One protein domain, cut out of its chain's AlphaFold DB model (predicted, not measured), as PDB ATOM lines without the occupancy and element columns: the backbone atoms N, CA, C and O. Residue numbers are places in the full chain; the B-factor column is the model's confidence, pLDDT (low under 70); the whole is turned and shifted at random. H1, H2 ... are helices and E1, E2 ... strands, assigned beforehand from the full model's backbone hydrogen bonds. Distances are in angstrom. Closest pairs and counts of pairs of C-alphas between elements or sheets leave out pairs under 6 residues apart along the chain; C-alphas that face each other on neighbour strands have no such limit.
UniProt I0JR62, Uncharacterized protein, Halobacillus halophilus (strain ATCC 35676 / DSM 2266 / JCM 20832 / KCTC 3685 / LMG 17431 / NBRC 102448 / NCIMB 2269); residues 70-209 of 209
ATOM      1  N   GLU A  70       5.711  43.462  63.501       92.81
ATOM      2  CA  GLU A  70       4.836  44.207  62.596       92.81
ATOM      3  C   GLU A  70       4.121  45.368  63.295       92.81
ATOM      4  O   GLU A  70       3.931  46.417  62.684       92.81
ATOM      5  N   GLN A  71       3.760  45.200  64.570       93.00
ATOM      6  CA  GLN A  71       3.178  46.275  65.369       93.00
ATOM      7  C   GLN A  71       4.231  47.341  65.675       93.00
ATOM      8  O   GLN A  71       3.962  48.515  65.477       93.00
ATOM      9  N   GLN A  72       5.449  46.941  66.055       95.00
ATOM     10  CA  GLN A  72       6.542  47.890  66.299       95.00
ATOM     11  C   GLN A  72       6.880  48.705  65.041       95.00
ATOM     12  O   GLN A  72       7.091  49.911  65.118       95.00
ATOM     13  N   ILE A  73       6.894  48.065  63.867       95.75
ATOM     14  CA  ILE A  73       7.071  48.745  62.577       95.75
ATOM     15  C   ILE A  73       5.945  49.761  62.346       95.75
ATOM     16  O   ILE A  73       6.220  50.903  61.987       95.75
ATOM     17  N   ALA A  74       4.690  49.345  62.541       94.81
ATOM     18  CA  ALA A  74       3.522  50.202  62.366       94.81
ATOM     19  C   ALA A  74       3.563  51.427  63.290       94.81
ATOM     20  O   ALA A  74       3.366  52.542  62.811       94.81
ATOM     21  N   ASP A  75       3.878  51.217  64.569       94.31
ATOM     22  CA  ASP A  75       3.961  52.269  65.582       94.31
ATOM     23  C   ASP A  75       5.035  53.298  65.202       94.31
ATOM     24  O   ASP A  75       4.751  54.490  65.112       94.31
ATOM     25  N   VAL A  76       6.247  52.846  64.858       96.00
ATOM     26  CA  VAL A  76       7.348  53.740  64.454       96.00
ATOM     27  C   VAL A  76       7.008  54.523  63.184       96.00
ATOM     28  O   VAL A  76       7.366  55.695  63.062       96.00
ATOM     29  N   MET A  77       6.323  53.906  62.222       95.12
ATOM     30  CA  MET A  77       5.894  54.600  61.007       95.12
ATOM     31  C   MET A  77       4.836  55.670  61.289       95.12
ATOM     32  O   MET A  77       4.935  56.772  60.746       95.12
ATOM     33  N   GLU A  78       3.860  55.372  62.148       94.00
ATOM     34  CA  GLU A  78       2.823  56.321  62.559       94.00
ATOM     35  C   GLU A  78       3.416  57.491  63.356       94.00
ATOM     36  O   GLU A  78       3.118  58.645  63.061       94.00
ATOM     37  N   GLU A  79       4.328  57.217  64.293       94.94
ATOM     38  CA  GLU A  79       5.027  58.232  65.095       94.94
ATOM     39  C   GLU A  79       5.840  59.227  64.254       94.94
ATOM     40  O   GLU A  79       6.048  60.366  64.673       94.94
ATOM     41  N   ASN A  80       6.302  58.810  63.072       94.25
ATOM     42  CA  ASN A  80       7.101  59.635  62.163       94.25
ATOM     43  C   ASN A  80       6.279  60.242  61.016       94.25
ATOM     44  O   ASN A  80       6.856  60.723  60.038       94.25
ATOM     45  N   ASP A  81       4.943  60.211  61.114       91.62
ATOM     46  CA  ASP A  81       4.010  60.665  60.074       91.62
ATOM     47  C   ASP A  81       4.296  60.026  58.692       91.62
ATOM     48  O   ASP A  81       3.954  60.578  57.638       91.62
ATOM     49  N   PHE A  82       4.928  58.846  58.666       88.56
ATOM     50  CA  PHE A  82       5.356  58.185  57.439       88.56
ATOM     51  C   PHE A  82       4.355  57.120  57.005       88.56
ATOM     52  O   PHE A  82       4.570  55.920  57.152       88.56
ATOM     53  N   MET A  83       3.279  57.586  56.372       83.69
ATOM     54  CA  MET A  83       2.194  56.743  55.856       83.69
ATOM     55  C   MET A  83       1.526  55.871  56.935       83.69
ATOM     56  O   MET A  83       1.970  55.746  58.066       83.69
ATOM     57  N   GLN A  84       0.381  55.291  56.590       82.00
ATOM     58  CA  GLN A  84      -0.373  54.444  57.515       82.00
ATOM     59  C   GLN A  84       0.083  52.986  57.394       82.00
ATOM     60  O   GLN A  84       0.438  52.528  56.305       82.00
ATOM     61  N   ALA A  85       0.024  52.240  58.499       78.44
ATOM     62  CA  ALA A  85       0.430  50.833  58.555       78.44
ATOM     63  C   ALA A  85      -0.344  49.928  57.578       78.44
ATOM     64  O   ALA A  85       0.201  48.963  57.045       78.44
ATOM     65  N   ASP A  86      -1.598  50.272  57.264       82.75
ATOM     66  CA  ASP A  86      -2.422  49.563  56.278       82.75
ATOM     67  C   ASP A  86      -1.917  49.722  54.828       82.75
ATOM     68  O   ASP A  86      -2.457  49.098  53.911       82.75
ATOM     69  N   LYS A  87      -0.896  50.559  54.605       89.00
ATOM     70  CA  LYS A  87      -0.233  50.763  53.310       89.00
ATOM     71  C   LYS A  87       1.064  49.985  53.165       89.00
ATOM     72  O   LYS A  87       1.656  50.060  52.088       89.00
ATOM     73  N   ILE A  88       1.508  49.263  54.197       93.25
ATOM     74  CA  ILE A  88       2.681  48.390  54.115       93.25
ATOM     75  C   ILE A  88       2.358  47.232  53.173       93.25
ATOM     76  O   ILE A  88       1.388  46.502  53.369       93.25
ATOM     77  N   VAL A  89       3.177  47.070  52.138       94.31
ATOM     78  CA  VAL A  89       3.019  46.008  51.137       94.31
ATOM     79  C   VAL A  89       4.023  44.875  51.309       94.31
ATOM     80  O   VAL A  89       3.729  43.743  50.937       94.31
ATOM     81  N   ASP A  90       5.202  45.171  51.850       95.75
ATOM     82  CA  ASP A  90       6.259  44.197  52.110       95.75
ATOM     83  C   ASP A  90       7.272  44.792  53.099       95.75
ATOM     84  O   ASP A  90       7.367  46.015  53.238       95.75
ATOM     85  N   TYR A  91       8.067  43.942  53.742       96.25
ATOM     86  CA  TYR A  91       9.254  44.381  54.465       96.25
ATOM     87  C   TYR A  91      10.391  43.362  54.356       96.25
ATOM     88  O   TYR A  91      10.185  42.161  54.182       96.25
ATOM     89  N   GLU A  92      11.626  43.844  54.461       95.81
ATOM     90  CA  GLU A  92      12.832  43.027  54.370       95.81
ATOM     91  C   GLU A  92      13.801  43.370  55.493       95.81
ATOM     92  O   GLU A  92      14.185  44.523  55.668       95.81
ATOM     93  N   ILE A  93      14.253  42.348  56.219       94.62
ATOM     94  CA  ILE A  93      15.283  42.496  57.249       94.62
ATOM     95  C   ILE A  93      16.650  42.210  56.616       94.62
ATOM     96  O   ILE A  93      16.844  41.187  55.935       94.62
ATOM     97  N   LYS A  94      17.606  43.120  56.807       92.56
ATOM     98  CA  LYS A  94      18.979  43.025  56.294       92.56
ATOM     99  C   LYS A  94      19.965  43.540  57.343       92.56
ATOM    100  O   LYS A  94      20.221  44.734  57.439       92.56
ATOM    101  N   GLY A  95      20.557  42.612  58.095       90.81
ATOM    102  CA  GLY A  95      21.395  42.976  59.239       90.81
ATOM    103  C   GLY A  95      20.546  43.660  60.305       90.81
ATOM    104  O   GLY A  95      19.485  43.141  60.645       90.81
ATOM    105  N   ASP A  96      20.988  44.834  60.744       92.69
ATOM    106  CA  ASP A  96      20.333  45.635  61.785       92.69
ATOM    107  C   ASP A  96      19.328  46.641  61.194       92.69
ATOM    108  O   ASP A  96      18.990  47.635  61.827       92.69
ATOM    109  N   TYR A  97      18.871  46.415  59.959       93.25
ATOM    110  CA  TYR A  97      17.959  47.309  59.247       93.25
ATOM    111  C   TYR A  97      16.717  46.566  58.748       93.25
ATOM    112  O   TYR A  97      16.804  45.442  58.242       93.25
ATOM    113  N   ILE A  98      15.565  47.228  58.844       95.31
ATOM    114  CA  ILE A  98      14.278  46.815  58.279       95.31
ATOM    115  C   ILE A  98      13.912  47.810  57.192       95.31
ATOM    116  O   ILE A  98      13.789  49.006  57.441       95.31
ATOM    117  N   TYR A  99      13.705  47.303  55.988       94.88
ATOM    118  CA  TYR A  99      13.240  48.075  54.850       94.88
ATOM    119  C   TYR A  99      11.764  47.815  54.700       94.88
ATOM    120  O   TYR A  99      11.371  46.689  54.402       94.88
ATOM    121  N   VAL A 100      10.959  48.839  54.924       96.00
ATOM    122  CA  VAL A 100       9.509  48.743  54.857       96.00
ATOM    123  C   VAL A 100       9.057  49.402  53.573       96.00
ATOM    124  O   VAL A 100       9.413  50.545  53.306       96.00
ATOM    125  N   PHE A 101       8.282  48.683  52.774       95.12
ATOM    126  CA  PHE A 101       7.756  49.183  51.516       95.12
ATOM    127  C   PHE A 101       6.284  49.507  51.689       95.12
ATOM    128  O   PHE A 101       5.504  48.665  52.136       95.12
ATOM    129  N   THR A 102       5.894  50.712  51.298       94.19
ATOM    130  CA  THR A 102       4.497  51.141  51.275       94.19
ATOM    131  C   THR A 102       4.081  51.523  49.871       94.19
ATOM    132  O   THR A 102       4.920  51.832  49.027       94.19
ATOM    133  N   HIS A 103       2.783  51.515  49.585       90.88
ATOM    134  CA  HIS A 103       2.293  51.956  48.285       90.88
ATOM    135  C   HIS A 103       1.056  52.841  48.403       90.88
ATOM    136  O   HIS A 103       0.076  52.493  49.063       90.88
ATOM    137  N   THR A 104       1.067  53.966  47.687       87.50
ATOM    138  CA  THR A 104      -0.099  54.842  47.542       87.50
ATOM    139  C   THR A 104      -0.417  55.070  46.072       87.50
ATOM    140  O   THR A 104       0.453  55.063  45.203       87.50
ATOM    141  N   ALA A 105      -1.692  55.304  45.757       82.25
ATOM    142  CA  ALA A 105      -2.101  55.546  44.375       82.25
ATOM    143  C   ALA A 105      -1.464  56.812  43.767       82.25
ATOM    144  O   ALA A 105      -1.312  56.868  42.542       82.25
ATOM    145  N   ALA A 106      -1.116  57.792  44.613       82.31
ATOM    146  CA  ALA A 106      -0.572  59.090  44.226       82.31
ATOM    147  C   ALA A 106       0.952  59.079  44.031       82.31
ATOM    148  O   ALA A 106       1.424  59.691  43.078       82.31
ATOM    149  N   GLN A 107       1.699  58.387  44.898       81.81
ATOM    150  CA  GLN A 107       3.173  58.392  44.896       81.81
ATOM    151  C   GLN A 107       3.787  57.078  44.392       81.81
ATOM    152  O   GLN A 107       4.988  57.015  44.169       81.81
ATOM    153  N   GLY A 108       2.985  56.030  44.184       88.00
ATOM    154  CA  GLY A 108       3.508  54.706  43.854       88.00
ATOM    155  C   GLY A 108       4.129  54.041  45.078       88.00
ATOM    156  O   GLY A 108       3.605  54.174  46.188       88.00
ATOM    157  N   LEU A 109       5.216  53.295  44.870       91.00
ATOM    158  CA  LEU A 109       5.951  52.636  45.945       91.00
ATOM    159  C   LEU A 109       6.802  53.655  46.716       91.00
ATOM    160  O   LEU A 109       7.428  54.531  46.135       91.00
ATOM    161  N   ASN A 110       6.856  53.525  48.030       92.06
ATOM    162  CA  ASN A 110       7.705  54.314  48.914       92.06
ATOM    163  C   ASN A 110       8.442  53.349  49.832       92.06
ATOM    164  O   ASN A 110       8.071  52.175  49.944       92.06
ATOM    165  N   PHE A 111       9.490  53.837  50.481       92.88
ATOM    166  CA  PHE A 111      10.231  53.030  51.433       92.88
ATOM    167  C   PHE A 111      10.549  53.815  52.700       92.88
ATOM    168  O   PHE A 111      10.838  55.009  52.654       92.88
ATOM    169  N   ALA A 112      10.528  53.108  53.819       94.00
ATOM    170  CA  ALA A 112      11.130  53.520  55.073       94.00
ATOM    171  C   ALA A 112      12.260  52.559  55.420       94.00
ATOM    172  O   ALA A 112      12.234  51.379  55.056       94.00
ATOM    173  N   VAL A 113      13.246  53.066  56.141       93.88
ATOM    174  CA  VAL A 113      14.299  52.264  56.741       93.88
ATOM    175  C   VAL A 113      14.257  52.498  58.229       93.88
ATOM    176  O   VAL A 113      14.296  53.637  58.697       93.88
ATOM    177  N   LEU A 114      14.163  51.394  58.951       94.81
ATOM    178  CA  LEU A 114      14.141  51.357  60.396       94.81
ATOM    179  C   LEU A 114      15.378  50.604  60.869       94.81
ATOM    180  O   LEU A 114      15.790  49.623  60.244       94.81
ATOM    181  N   LYS A 115      15.963  51.033  61.975       93.56
ATOM    182  CA  LYS A 115      17.012  50.296  62.661       93.56
ATOM    183  C   LYS A 115      16.385  49.292  63.607       93.56
ATOM    184  O   LYS A 115      15.492  49.629  64.375       93.56
ATOM    185  N   TYR A 116      16.860  48.058  63.543       93.38
ATOM    186  CA  TYR A 116      16.412  46.959  64.378       93.38
ATOM    187  C   TYR A 116      17.522  46.553  65.330       93.38
ATOM    188  O   TYR A 116      18.579  46.074  64.917       93.38
ATOM    189  N   THR A 117      17.273  46.758  66.615       89.19
ATOM    190  CA  THR A 117      18.145  46.298  67.688       89.19
ATOM    191  C   THR A 117      17.490  45.127  68.416       89.19
ATOM    192  O   THR A 117      16.381  44.709  68.085       89.19
ATOM    193  N   LEU A 118      18.178  44.559  69.410       84.31
ATOM    194  CA  LEU A 118      17.616  43.472  70.217       84.31
ATOM    195  C   LEU A 118      16.309  43.884  70.917       84.31
ATOM    196  O   LEU A 118      15.447  43.036  71.136       84.31
ATOM    197  N   ASP A 119      16.192  45.170  71.248       86.25
ATOM    198  CA  ASP A 119      15.174  45.690  72.154       86.25
ATOM    199  C   ASP A 119      14.261  46.739  71.500       86.25
ATOM    200  O   ASP A 119      13.280  47.126  72.120       86.25
ATOM    201  N   SER A 120      14.557  47.228  70.290       92.12
ATOM    202  CA  SER A 120      13.799  48.325  69.674       92.12
ATOM    203  C   SER A 120      13.791  48.293  68.147       92.12
ATOM    204  O   SER A 120      14.714  47.788  67.498       92.12
ATOM    205  N   VAL A 121      12.746  48.901  67.582       96.00
ATOM    206  CA  VAL A 121      12.699  49.381  66.199       96.00
ATOM    207  C   VAL A 121      12.743  50.908  66.249       96.00
ATOM    208  O   VAL A 121      11.971  51.521  66.979       96.00
ATOM    209  N   GLU A 122      13.653  51.526  65.502       95.19
ATOM    210  CA  GLU A 122      13.863  52.979  65.493       95.19
ATOM    211  C   GLU A 122      13.820  53.522  64.064       95.19
ATOM    212  O   GLU A 122      14.255  52.860  63.124       95.19
ATOM    213  N   TRP A 123      13.301  54.733  63.880       95.06
ATOM    214  CA  TRP A 123      13.272  55.386  62.572       95.06
ATOM    215  C   TRP A 123      14.668  55.852  62.139       95.06
ATOM    216  O   TRP A 123      15.329  56.579  62.876       95.06
ATOM    217  N   GLU A 124      15.090  55.502  60.919       92.69
ATOM    218  CA  GLU A 124      16.319  56.039  60.313       92.69
ATOM    219  C   GLU A 124      15.994  57.061  59.221       92.69
ATOM    220  O   GLU A 124      16.443  58.208  59.269       92.69
ATOM    221  N   THR A 125      15.221  56.659  58.209       91.94
ATOM    222  CA  THR A 125      14.887  57.526  57.070       91.94
ATOM    223  C   THR A 125      13.695  56.995  56.275       91.94
ATOM    224  O   THR A 125      13.310  55.835  56.401       91.94
ATOM    225  N   GLY A 126      13.144  57.833  55.401       89.31
ATOM    226  CA  GLY A 126      12.077  57.470  54.478       89.31
ATOM    227  C   GLY A 126      12.147  58.297  53.202       89.31
ATOM    228  O   GLY A 126      12.648  59.423  53.199       89.31
ATOM    229  N   GLY A 127      11.664  57.727  52.104       85.38
ATOM    230  CA  GLY A 127      11.742  58.359  50.797       85.38
ATOM    231  C   GLY A 127      10.672  57.885  49.826       85.38
ATOM    232  O   GLY A 127      10.202  56.744  49.869       85.38
ATOM    233  N   GLU A 128      10.322  58.789  48.918       83.31
ATOM    234  CA  GLU A 128       9.524  58.466  47.742       83.31
ATOM    235  C   GLU A 128      10.421  57.829  46.678       83.31
ATOM    236  O   GLU A 128      11.546  58.281  46.423       83.31
ATOM    237  N   PHE A 129       9.925  56.779  46.031       78.69
ATOM    238  CA  PHE A 129      10.614  56.209  44.886       78.69
ATOM    239  C   PHE A 129      10.376  57.075  43.646       78.69
ATOM    240  O   PHE A 129       9.239  57.346  43.266       78.69
ATOM    241  N   MET A 130      11.456  57.481  42.976       71.06
ATOM    242  CA  MET A 130      11.394  58.289  41.756       71.06
ATOM    243  C   MET A 130      12.116  57.579  40.607       71.06
ATOM    244  O   MET A 130      13.147  58.040  40.117       71.06
ATOM    245  N   GLY A 131      11.547  56.459  40.158       72.62
ATOM    246  CA  GLY A 131      12.088  55.660  39.058       72.62
ATOM    247  C   GLY A 131      13.339  54.865  39.439       72.62
ATOM    248  O   GLY A 131      13.849  54.960  40.547       72.62
ATOM    249  N   SER A 132      13.829  54.035  38.516       77.31
ATOM    250  CA  SER A 132      14.839  53.017  38.829       77.31
ATOM    251  C   SER A 132      16.187  53.613  39.248       77.31
ATOM    252  O   SER A 132      16.923  54.134  38.407       77.31
ATOM    253  N   ALA A 133      16.525  53.500  40.533       72.25
ATOM    254  CA  ALA A 133      17.743  54.062  41.102       72.25
ATOM    255  C   ALA A 133      18.245  53.264  42.323       72.25
ATOM    256  O   ALA A 133      17.457  52.625  43.029       72.25
ATOM    257  N   PRO A 134      19.563  53.293  42.578       79.12
ATOM    258  CA  PRO A 134      20.140  52.864  43.841       79.12
ATOM    259  C   PRO A 134      19.969  53.948  44.913       79.12
ATOM    260  O   PRO A 134      20.175  55.134  44.659       79.12
ATOM    261  N   TYR A 135      19.654  53.521  46.129       78.31
ATOM    262  CA  TYR A 135      19.436  54.356  47.300       78.31
ATOM    263  C   TYR A 135      20.393  53.936  48.416       78.31
ATOM    264  O   TYR A 135      20.329  52.815  48.932       78.31
ATOM    265  N   MET A 136      21.290  54.854  48.783       75.88
ATOM    266  CA  MET A 136      22.019  54.796  50.048       75.88
ATOM    267  C   MET A 136      21.178  55.451  51.131       75.88
ATOM    268  O   MET A 136      20.606  56.519  50.929       75.88
ATOM    269  N   ILE A 137      21.118  54.788  52.273       70.69
ATOM    270  CA  ILE A 137      20.241  55.141  53.389       70.69
ATOM    271  C   ILE A 137      20.949  56.114  54.320       70.69
ATOM    272  O   ILE A 137      20.344  57.038  54.852       70.69
ATOM    273  N   ASN A 138      22.245  55.890  54.503       71.44
ATOM    274  CA  ASN A 138      23.115  56.615  55.404       71.44
ATOM    275  C   ASN A 138      24.574  56.459  54.941       71.44
ATOM    276  O   ASN A 138      24.878  55.725  53.997       71.44
ATOM    277  N   ASP A 139      25.475  57.155  55.629       74.12
ATOM    278  CA  ASP A 139      26.921  57.034  55.427       74.12
ATOM    279  C   ASP A 139      27.511  55.796  56.141       74.12
ATOM    280  O   ASP A 139      28.734  55.677  56.253       74.12
ATOM    281  N   ASP A 140      26.669  54.885  56.649       78.69
ATOM    282  CA  ASP A 140      27.124  53.649  57.286       78.69
ATOM    283  C   ASP A 140      27.638  52.679  56.206       78.69
ATOM    284  O   ASP A 140      26.855  52.211  55.374       78.69
ATOM    285  N   PRO A 141      28.944  52.351  56.192       75.38
ATOM    286  CA  PRO A 141      29.517  51.449  55.197       75.38
ATOM    287  C   PRO A 141      28.973  50.016  55.287       75.38
ATOM    288  O   PRO A 141      29.118  49.256  54.328       75.38
ATOM    289  N   ASP A 142      28.369  49.635  56.415       79.75
ATOM    290  CA  ASP A 142      27.770  48.315  56.606       79.75
ATOM    291  C   ASP A 142      26.285  48.271  56.198       79.75
ATOM    292  O   ASP A 142      25.714  47.180  56.066       79.75
ATOM    293  N   SER A 143      25.671  49.428  55.924       81.69
ATOM    294  CA  SER A 143      24.282  49.528  55.484       81.69
ATOM    295  C   SER A 143      24.111  49.029  54.041       81.69
ATOM    296  O   SER A 143      24.837  49.452  53.131       81.69
ATOM    297  N   PRO A 144      23.165  48.109  53.779       86.25
ATOM    298  CA  PRO A 144      22.890  47.658  52.425       86.25
ATOM    299  C   PRO A 144      22.352  48.791  51.541       86.25
ATOM    300  O   PRO A 144      21.473  49.558  51.929       86.25
ATOM    301  N   VAL A 145      22.805  48.833  50.290       86.94
ATOM    302  CA  VAL A 145      22.240  49.724  49.273       86.94
ATOM    303  C   VAL A 145      21.043  49.054  48.627       86.94
ATOM    304  O   VAL A 145      21.167  47.980  48.026       86.94
ATOM    305  N   LEU A 146      19.893  49.713  48.743       89.81
ATOM    306  CA  LEU A 146      18.644  49.309  48.116       89.81
ATOM    307  C   LEU A 146      18.655  49.763  46.658       89.81
ATOM    308  O   LEU A 146      18.743  50.948  46.372       89.81
ATOM    309  N   THR A 147      18.536  48.833  45.722       89.44
ATOM    310  CA  THR A 147      18.214  49.144  44.328       89.44
ATOM    311  C   THR A 147      16.771  48.776  44.080       89.44
ATOM    312  O   THR A 147      16.373  47.637  44.332       89.44
ATOM    313  N   LEU A 148      16.006  49.730  43.565       90.06
ATOM    314  CA  LEU A 148      14.614  49.516  43.213       90.06
ATOM    315  C   LEU A 148      14.429  49.777  41.724       90.06
ATOM    316  O   LEU A 148      14.940  50.758  41.186       90.06
ATOM    317  N   VAL A 149      13.752  48.856  41.051       90.81
ATOM    318  CA  VAL A 149      13.467  48.919  39.620       90.81
ATOM    319  C   VAL A 149      11.961  48.849  39.435       90.81
ATOM    320  O   VAL A 149      11.299  47.989  40.014       90.81
ATOM    321  N   GLU A 150      11.430  49.742  38.611       90.06
ATOM    322  CA  GLU A 150      10.048  49.721  38.136       90.06
ATOM    323  C   GLU A 150      10.063  49.595  36.612       90.06
ATOM    324  O   GLU A 150      10.897  50.198  35.929       90.06
ATOM    325  N   THR A 151       9.153  48.794  36.065       87.25
ATOM    326  CA  THR A 151       8.916  48.742  34.623       87.25
ATOM    327  C   THR A 151       7.440  48.513  34.334       87.25
ATOM    328  O   THR A 151       6.753  47.774  35.037       87.25
ATOM    329  N   ASP A 152       6.972  49.163  33.276       86.75
ATOM    330  CA  ASP A 152       5.648  49.015  32.685       86.75
ATOM    331  C   ASP A 152       5.585  47.877  31.651       86.75
ATOM    332  O   ASP A 152       4.515  47.603  31.107       86.75
ATOM    333  N   ASP A 153       6.708  47.204  31.373       89.88
ATOM    334  CA  ASP A 153       6.797  46.122  30.399       89.88
ATOM    335  C   ASP A 153       6.225  44.812  30.981       89.88
ATOM    336  O   ASP A 153       6.852  44.178  31.841       89.88
ATOM    337  N   PRO A 154       5.051  44.348  30.506       89.00
ATOM    338  CA  PRO A 154       4.412  43.151  31.041       89.00
ATOM    339  C   PRO A 154       5.166  41.864  30.683       89.00
ATOM    340  O   PRO A 154       4.915  40.827  31.303       89.00
ATOM    341  N   GLU A 155       6.076  41.901  29.702       93.06
ATOM    342  CA  GLU A 155       6.879  40.744  29.300       93.06
ATOM    343  C   GLU A 155       8.028  40.466  30.274       93.06
ATOM    344  O   GLU A 155       8.604  39.379  30.238       93.06
ATOM    345  N   VAL A 156       8.348  41.405  31.170       94.31
ATOM    346  CA  VAL A 156       9.411  41.224  32.159       94.31
ATOM    347  C   VAL A 156       8.981  40.210  33.221       94.31
ATOM    348  O   VAL A 156       8.020  40.394  33.974       94.31
ATOM    349  N   LYS A 157       9.736  39.111  33.283       95.25
ATOM    350  CA  LYS A 157       9.568  38.000  34.233       95.25
ATOM    351  C   LYS A 157      10.563  38.050  35.385       95.25
ATOM    352  O   LYS A 157      10.384  37.346  36.374       95.25
ATOM    353  N   GLY A 158      11.615  38.850  35.259       96.00
ATOM    354  CA  GLY A 158      12.625  39.006  36.292       96.00
ATOM    355  C   GLY A 158      13.555  40.170  36.009       96.00
ATOM    356  O   GLY A 158      13.673  40.632  34.877       96.00
ATOM    357  N   VAL A 159      14.237  40.615  37.054       94.88
ATOM    358  CA  VAL A 159      15.271  41.641  36.976       94.88
ATOM    359  C   VAL A 159      16.503  41.097  37.670       94.88
ATOM    360  O   VAL A 159      16.397  40.502  38.745       94.88
ATOM    361  N   LYS A 160      17.670  41.287  37.060       93.94
ATOM    362  CA  LYS A 160      18.946  41.122  37.749       93.94
ATOM    363  C   LYS A 160      19.556  42.472  38.030       93.94
ATOM    364  O   LYS A 160      19.577  43.305  37.138       93.94
ATOM    365  N   VAL A 161      20.107  42.651  39.218       89.62
ATOM    366  CA  VAL A 161      20.896  43.818  39.611       89.62
ATOM    367  C   VAL A 161      22.298  43.315  39.918       89.62
ATOM    368  O   VAL A 161      22.467  42.371  40.687       89.62
ATOM    369  N   MET A 162      23.310  43.868  39.246       87.69
ATOM    370  CA  MET A 162      24.706  43.416  39.373       87.69
ATOM    371  C   MET A 162      24.891  41.893  39.164       87.69
ATOM    372  O   MET A 162      25.760  41.264  39.762       87.69
ATOM    373  N   GLY A 163      24.071  41.288  38.296       89.12
ATOM    374  CA  GLY A 163      24.104  39.855  37.979       89.12
ATOM    375  C   GLY A 163      23.333  38.945  38.947       89.12
ATOM    376  O   GLY A 163      23.194  37.752  38.664       89.12
ATOM    377  N   GLU A 164      22.785  39.485  40.035       91.88
ATOM    378  CA  GLU A 164      21.972  38.760  41.016       91.88
ATOM    379  C   GLU A 164      20.482  39.019  40.802       91.88
ATOM    380  O   GLU A 164      20.097  40.110  40.402       91.88
ATOM    381  N   ASN A 165      19.622  38.034  41.071       95.31
ATOM    382  CA  ASN A 165      18.178  38.210  40.899       95.31
ATOM    383  C   ASN A 165      17.605  39.152  41.969       95.31
ATOM    384  O   ASN A 165      17.846  38.961  43.161       95.31
ATOM    385  N   ALA A 166      16.791  40.109  41.539       95.81
ATOM    386  CA  ALA A 166      15.993  40.957  42.412       95.81
ATOM    387  C   ALA A 166      14.703  40.242  42.856       95.81
ATOM    388  O   ALA A 166      14.151  39.408  42.129       95.81
ATOM    389  N   LYS A 167      14.201  40.585  44.047       96.69
ATOM    390  CA  LYS A 167      12.902  40.131  44.562       96.69
ATOM    391  C   LYS A 167      11.796  40.970  43.930       96.69
ATOM    392  O   LYS A 167      11.909  42.187  43.892       96.69
ATOM    393  N   MET A 168      10.729  40.331  43.461       96.00
ATOM    394  CA  MET A 168       9.567  41.029  42.909       96.00
ATOM    395  C   MET A 168       8.546  41.345  44.009       96.00
ATOM    396  O   MET A 168       8.169  40.450  44.764       96.00
ATOM    397  N   ILE A 169       8.056  42.581  44.032       94.31
ATOM    398  CA  ILE A 169       6.840  43.005  44.731       94.31
ATOM    399  C   ILE A 169       5.792  43.283  43.653       94.31
ATOM    400  O   ILE A 169       6.015  44.103  42.766       94.31
ATOM    401  N   GLN A 170       4.659  42.586  43.705       93.69
ATOM    402  CA  GLN A 170       3.565  42.754  42.752       93.69
ATOM    403  C   GLN A 170       2.327  43.259  43.482       93.69
ATOM    404  O   GLN A 170       1.888  42.646  44.452       93.69
ATOM    405  N   LEU A 171       1.767  44.359  42.990       91.75
ATOM    406  CA  LEU A 171       0.608  45.030  43.563       91.75
ATOM    407  C   LEU A 171      -0.509  45.120  42.527       91.75
ATOM    408  O   LEU A 171      -0.254  45.311  41.337       91.75
ATOM    409  N   THR A 172      -1.750  45.037  42.988       90.31
ATOM    410  CA  THR A 172      -2.927  45.360  42.179       90.31
ATOM    411  C   THR A 172      -3.363  46.781  42.516       90.31
ATOM    412  O   THR A 172      -3.619  47.095  43.677       90.31
ATOM    413  N   LYS A 173      -3.417  47.653  41.509       85.00
ATOM    414  CA  LYS A 173      -3.879  49.034  41.628       85.00
ATOM    415  C   LYS A 173      -5.240  49.160  40.962       85.00
ATOM    416  O   LYS A 173      -5.336  49.121  39.736       85.00
ATOM    417  N   ASP A 174      -6.268  49.364  41.772       88.25
ATOM    418  CA  ASP A 174      -7.608  49.677  41.286       88.25
ATOM    419  C   ASP A 174      -7.640  51.137  40.815       88.25
ATOM    420  O   ASP A 174      -7.276  52.055  41.555       88.25
ATOM    421  N   LEU A 175      -8.023  51.361  39.558       85.31
ATOM    422  CA  LEU A 175      -8.195  52.707  38.997       85.31
ATOM    423  C   LEU A 175      -9.674  53.106  38.955       85.31
ATOM    424  O   LEU A 175      -9.994  54.282  39.121       85.31
ATOM    425  N   THR A 176     -10.561  52.135  38.730       92.25
ATOM    426  CA  THR A 176     -12.025  52.258  38.804       92.25
ATOM    427  C   THR A 176     -12.606  51.003  39.460       92.25
ATOM    428  O   THR A 176     -11.887  50.034  39.692       92.25
ATOM    429  N   GLU A 177     -13.912  50.993  39.748       92.06
ATOM    430  CA  GLU A 177     -14.603  49.834  40.349       92.06
ATOM    431  C   GLU A 177     -14.493  48.543  39.513       92.06
ATOM    432  O   GLU A 177     -14.630  47.441  40.040       92.06
ATOM    433  N   ASP A 178     -14.264  48.676  38.207       95.06
ATOM    434  CA  ASP A 178     -14.225  47.595  37.224       95.06
ATOM    435  C   ASP A 178     -12.878  47.467  36.493       95.06
ATOM    436  O   ASP A 178     -12.735  46.607  35.619       95.06
ATOM    437  N   TYR A 179     -11.886  48.293  36.839       91.69
ATOM    438  CA  TYR A 179     -10.579  48.291  36.190       91.69
ATOM    439  C   TYR A 179      -9.442  48.372  37.202       91.69
ATOM    440  O   TYR A 179      -9.285  49.358  37.929       91.69
ATOM    441  N   SER A 180      -8.593  47.350  37.166       92.12
ATOM    442  CA  SER A 180      -7.358  47.275  37.926       92.12
ATOM    443  C   SER A 180      -6.179  46.968  37.012       92.12
ATOM    444  O   SER A 180      -6.318  46.350  35.953       92.12
ATOM    445  N   ILE A 181      -5.006  47.442  37.413       90.38
ATOM    446  CA  ILE A 181      -3.737  47.146  36.753       90.38
ATOM    447  C   ILE A 181      -2.805  46.445  37.732       90.38
ATOM    448  O   ILE A 181      -2.848  46.694  38.936       90.38
ATOM    449  N   GLU A 182      -1.939  45.583  37.215       90.88
ATOM    450  CA  GLU A 182      -0.833  45.037  37.994       90.88
ATOM    451  C   GLU A 182       0.380  45.946  37.841       90.88
ATOM    452  O   GLU A 182       0.780  46.281  36.726       90.88
ATOM    453  N   VAL A 183       0.977  46.324  38.966       90.75
ATOM    454  CA  VAL A 183       2.236  47.062  39.011       90.75
ATOM    455  C   VAL A 183       3.278  46.160  39.653       90.75
ATOM    456  O   VAL A 183       3.011  45.509  40.666       90.75
ATOM    457  N   LYS A 184       4.459  46.084  39.041       93.38
ATOM    458  CA  LYS A 184       5.562  45.247  39.507       93.38
ATOM    459  C   LYS A 184       6.759  46.119  39.843       93.38
ATOM    460  O   LYS A 184       7.155  46.981  39.061       93.38
ATOM    461  N   TYR A 185       7.349  45.830  40.988       93.62
ATOM    462  CA  TYR A 185       8.586  46.416  41.467       93.62
ATOM    463  C   TYR A 185       9.595  45.303  41.702       93.62
ATOM    464  O   TYR A 185       9.225  44.185  42.063       93.62
ATOM    465  N   TRP A 186      10.875  45.602  41.521       95.44
ATOM    466  CA  TRP A 186      11.960  44.673  41.803       95.44
ATOM    467  C   TRP A 186      12.954  45.326  42.749       95.44
ATOM    468  O   TRP A 186      13.514  46.372  42.431       95.44
ATOM    469  N   ILE A 187      13.177  44.695  43.899       94.69
ATOM    470  CA  ILE A 187      14.092  45.171  44.932       94.69
ATOM    471  C   ILE A 187      15.327  44.276  45.006       94.69
ATOM    472  O   ILE A 187      15.246  43.045  44.953       94.69
ATOM    473  N   HIS A 188      16.491  44.891  45.142       93.50
ATOM    474  CA  HIS A 188      17.755  44.206  45.381       93.50
ATOM    475  C   HIS A 188      18.544  44.939  46.459       93.50
ATOM    476  O   HIS A 188      18.506  46.163  46.541       93.50
ATOM    477  N   PHE A 189      19.262  44.176  47.278       92.12
ATOM    478  CA  PHE A 189      20.126  44.707  48.323       92.12
ATOM    479  C   PHE A 189      21.562  44.331  48.004       92.12
ATOM    480  O   PHE A 189      21.901  43.148  47.947       92.12
ATOM    481  N   SER A 190      22.412  45.335  47.836       87.50
ATOM    482  CA  SER A 190      23.834  45.142  47.576       87.50
ATOM    483  C   SER A 190      24.667  45.623  48.759       87.50
ATOM    484  O   SER A 190      24.309  46.571  49.455       87.50
ATOM    485  N   LYS A 191      25.802  44.963  49.000       82.94
ATOM    486  CA  LYS A 191      26.826  45.488  49.908       82.94
ATOM    487  C   LYS A 191      27.737  46.392  49.100       82.94
ATOM    488  O   LYS A 191      28.449  45.900  48.221       82.94
ATOM    489  N   VAL A 192      27.745  47.684  49.389       68.56
ATOM    490  CA  VAL A 192      28.680  48.596  48.733       68.56
ATOM    491  C   VAL A 192      30.006  48.536  49.478       68.56
ATOM    492  O   VAL A 192      30.135  49.019  50.590       68.56
ATOM    493  N   LYS A 193      31.007  47.893  48.868       57.81
ATOM    494  CA  LYS A 193      32.374  47.857  49.419       57.81
ATOM    495  C   LYS A 193      33.168  49.136  49.146       57.81
ATOM    496  O   LYS A 193      34.183  49.349  49.795       57.81
ATOM    497  N   ASP A 194      32.719  49.949  48.194       53.09
ATOM    498  CA  ASP A 194      33.379  51.178  47.761       53.09
ATOM    499  C   ASP A 194      32.311  52.237  47.492       53.09
ATOM    500  O   ASP A 194      31.456  52.019  46.638       53.09
ATOM    501  N   HIS A 195      32.381  53.381  48.177       51.62
ATOM    502  CA  HIS A 195      31.439  54.519  48.155       51.62
ATOM    503  C   HIS A 195      31.163  55.171  46.772       51.62
ATOM    504  O   HIS A 195      30.659  56.288  46.695       51.62
ATOM    505  N   ASN A 196      31.490  54.519  45.655       55.75
ATOM    506  CA  ASN A 196      31.262  55.008  44.298       55.75
ATOM    507  C   ASN A 196      29.892  54.572  43.755       55.75
ATOM    508  O   ASN A 196      29.800  53.808  42.792       55.75
ATOM    509  N   LEU A 197      28.819  55.124  44.329       60.31
ATOM    510  CA  LEU A 197      27.486  55.067  43.714       60.31
ATOM    511  C   LEU A 197      27.451  55.706  42.320       60.31
ATOM    512  O   LEU A 197      26.631  55.328  41.490       60.31
ATOM    513  N   GLU A 198      28.363  56.643  42.043       55.12
ATOM    514  CA  GLU A 198      28.476  57.323  40.745       55.12
ATOM    515  C   GLU A 198      28.796  56.367  39.583       55.12
ATOM    516  O   GLU A 198      28.632  56.730  38.420       55.12
ATOM    517  N   ASN A 199      29.222  55.134  39.881       52.72
ATOM    518  CA  ASN A 199      29.511  54.105  38.885       52.72
ATOM    519  C   ASN A 199      28.356  53.125  38.646       52.72
ATOM    520  O   ASN A 199      28.514  52.184  37.861       52.72
ATOM    521  N   LEU A 200      27.199  53.327  39.280       58.53
ATOM    522  CA  LEU A 200      25.983  52.579  38.975       58.53
ATOM    523  C   LEU A 200      25.390  53.132  37.669       58.53
ATOM    524  O   LEU A 200      24.413  53.875  37.645       58.53
ATOM    525  N   SER A 201      26.065  52.799  36.561       56.97
ATOM    526  CA  SER A 201      25.635  53.056  35.183       56.97
ATOM    527  C   SER A 201      24.197  52.554  34.978       56.97
ATOM    528  O   SER A 201      23.814  51.569  35.607       56.97
ATOM    529  N   PRO A 202      23.399  53.122  34.059       52.59
ATOM    530  CA  PRO A 202      22.119  52.539  33.634       52.59
ATOM    531  C   PRO A 202      22.184  51.052  33.212       52.59
ATOM    532  O   PRO A 202      21.146  50.402  33.162       52.59
ATOM    533  N   ASP A 203      23.377  50.485  32.996       60.19
ATOM    534  CA  ASP A 203      23.605  49.040  32.809       60.19
ATOM    535  C   ASP A 203      23.592  48.219  34.121       60.19
ATOM    536  O   ASP A 203      23.953  47.042  34.130       60.19
ATOM    537  N   THR A 204      23.228  48.824  35.257       76.38
ATOM    538  CA  THR A 204      23.258  48.172  36.583       76.38
ATOM    539  C   THR A 204      22.238  47.040  36.699       76.38
ATOM    540  O   THR A 204      22.414  46.144  37.533       76.38
ATOM    541  N   TYR A 205      21.205  47.039  35.851       84.69
ATOM    542  CA  TYR A 205      20.200  45.989  35.844       84.69
ATOM    543  C   TYR A 205      19.891  45.428  34.451       84.69
ATOM    544  O   TYR A 205      19.954  46.113  33.434       84.69
ATOM    545  N   GLU A 206      19.539  44.145  34.427       90.56
ATOM    546  CA  GLU A 206      19.140  43.381  33.247       90.56
ATOM    547  C   GLU A 206      17.677  42.951  33.407       90.56
ATOM    548  O   GLU A 206      17.319  42.312  34.399       90.56
ATOM    549  N   LEU A 207      16.836  43.278  32.421       92.06
ATOM    550  CA  LEU A 207      15.458  42.794  32.347       92.06
ATOM    551  C   LEU A 207      15.426  41.420  31.669       92.06
ATOM    552  O   LEU A 207      15.932  41.250  30.559       92.06
ATOM    553  N   ILE A 208      14.790  40.448  32.313       94.00
ATOM    554  CA  ILE A 208      14.609  39.087  31.804       94.00
ATOM    555  C   ILE A 208      13.189  38.966  31.248       94.00
ATOM    556  O   ILE A 208      12.225  39.160  31.990       94.00
ATOM    557  N   ARG A 209      13.066  38.611  29.966       91.38
ATOM    558  CA  ARG A 209      11.793  38.413  29.248       91.38
ATOM    559  C   ARG A 209      11.556  36.941  28.902       91.38
ATOM    560  O   ARG A 209      12.540  36.241  28.582       91.38
TER     561      ARG A 209
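What this domain is: This is residues 70 to 209 of the 209 residues of an uncharacterized protein of Halobacillus halophilus (strain ATCC 35676 / DSM 2266 / JCM 20832 / KCTC 3685 / LMG 17431 / NBRC 102448 / NCIMB 2269) (UniProt I0JR62). Two antiparallel sheets of four strands, E1 E2 E3 E4 and E5 E6 E9 E8, stand partly face to face; helix H1 packs on the first, which curls round it, and the small sheet E7 E10 packs on the second, away from H1. This makes a stack of sheets, face to face in turn, and H1 forms two layers with the first sheet. The printed part has 140 residues, mostly strand, in the order H1 E1 E2 E3 E4 E5 E6 E7 E8 E9 E10. It is compact, with a radius of gyration of the C-alphas of 15.6 A, and flat, spanning 44 by 40 by 20 A.

Where its parts are: Find C-alpha 70 at (4.836, 44.207, 62.596); from there H1 runs to residue 79, 14.2 A. Next come E1, residues 88 to 94, E2, 97 to 104, 22.8 A, E3, 108 to 116, 25.5 A, and E4, 121 to 128, 20.8 A, which bends by 59 degrees at residue 124. E5 is residues 133 to 135, E6 145 to 150 and E7 158 to 161. Go on to E8, residues 167 to 176, 28.3 A, and E9, 179 to 190, the longest strand at 36.4 A. E10, residues 205 to 208, ends at C-alpha 208, (14.609, 39.087, 31.804).

How they stand to each other: Look first at E1 E2 E3 E4, a strongly twisted meander, each strand the antiparallel neighbour of the one before: N 92 and O 99 are 2.9 A apart, N 100 and O 112 2.8 A, and N 113 and O 125 2.8 A, each within hydrogen-bond range. H1 is on this sheet; its closest C-alphas with E4 are those of Gln 72 and Val 121, 6.3 A. In H1 every O i to N i+4 pair is within hydrogen-bond range. In the second sheet, only just strongly twisted, find N 135 and O 146 at 2.7 A, N 147 and O 188 at 2.8 A, and, in the hairpin of E8 and E9, N 171 and O 183 at 2.9 A. The two sheets have planes 19 degrees apart; the closest C-alphas of E1 and E8 are those of Asp 90 and Ile 169, 7.5 A. E7 and E10 are antiparallel, with N 206 and O 160 at 2.8 A; the closest C-alphas of E7 and E9 are those of Val 161 and His 188, 6.6 A.

The domain as a whole: The C-alphas of Asp 178 and Asp 194, the two farthest apart, are 48.9 A apart. The printed part has no cut. The link from E9 to E10, residues 191 to 204, is long; within it residues 192 to 203 have pLDDT under 70, while the mean of the printed part is 86.6.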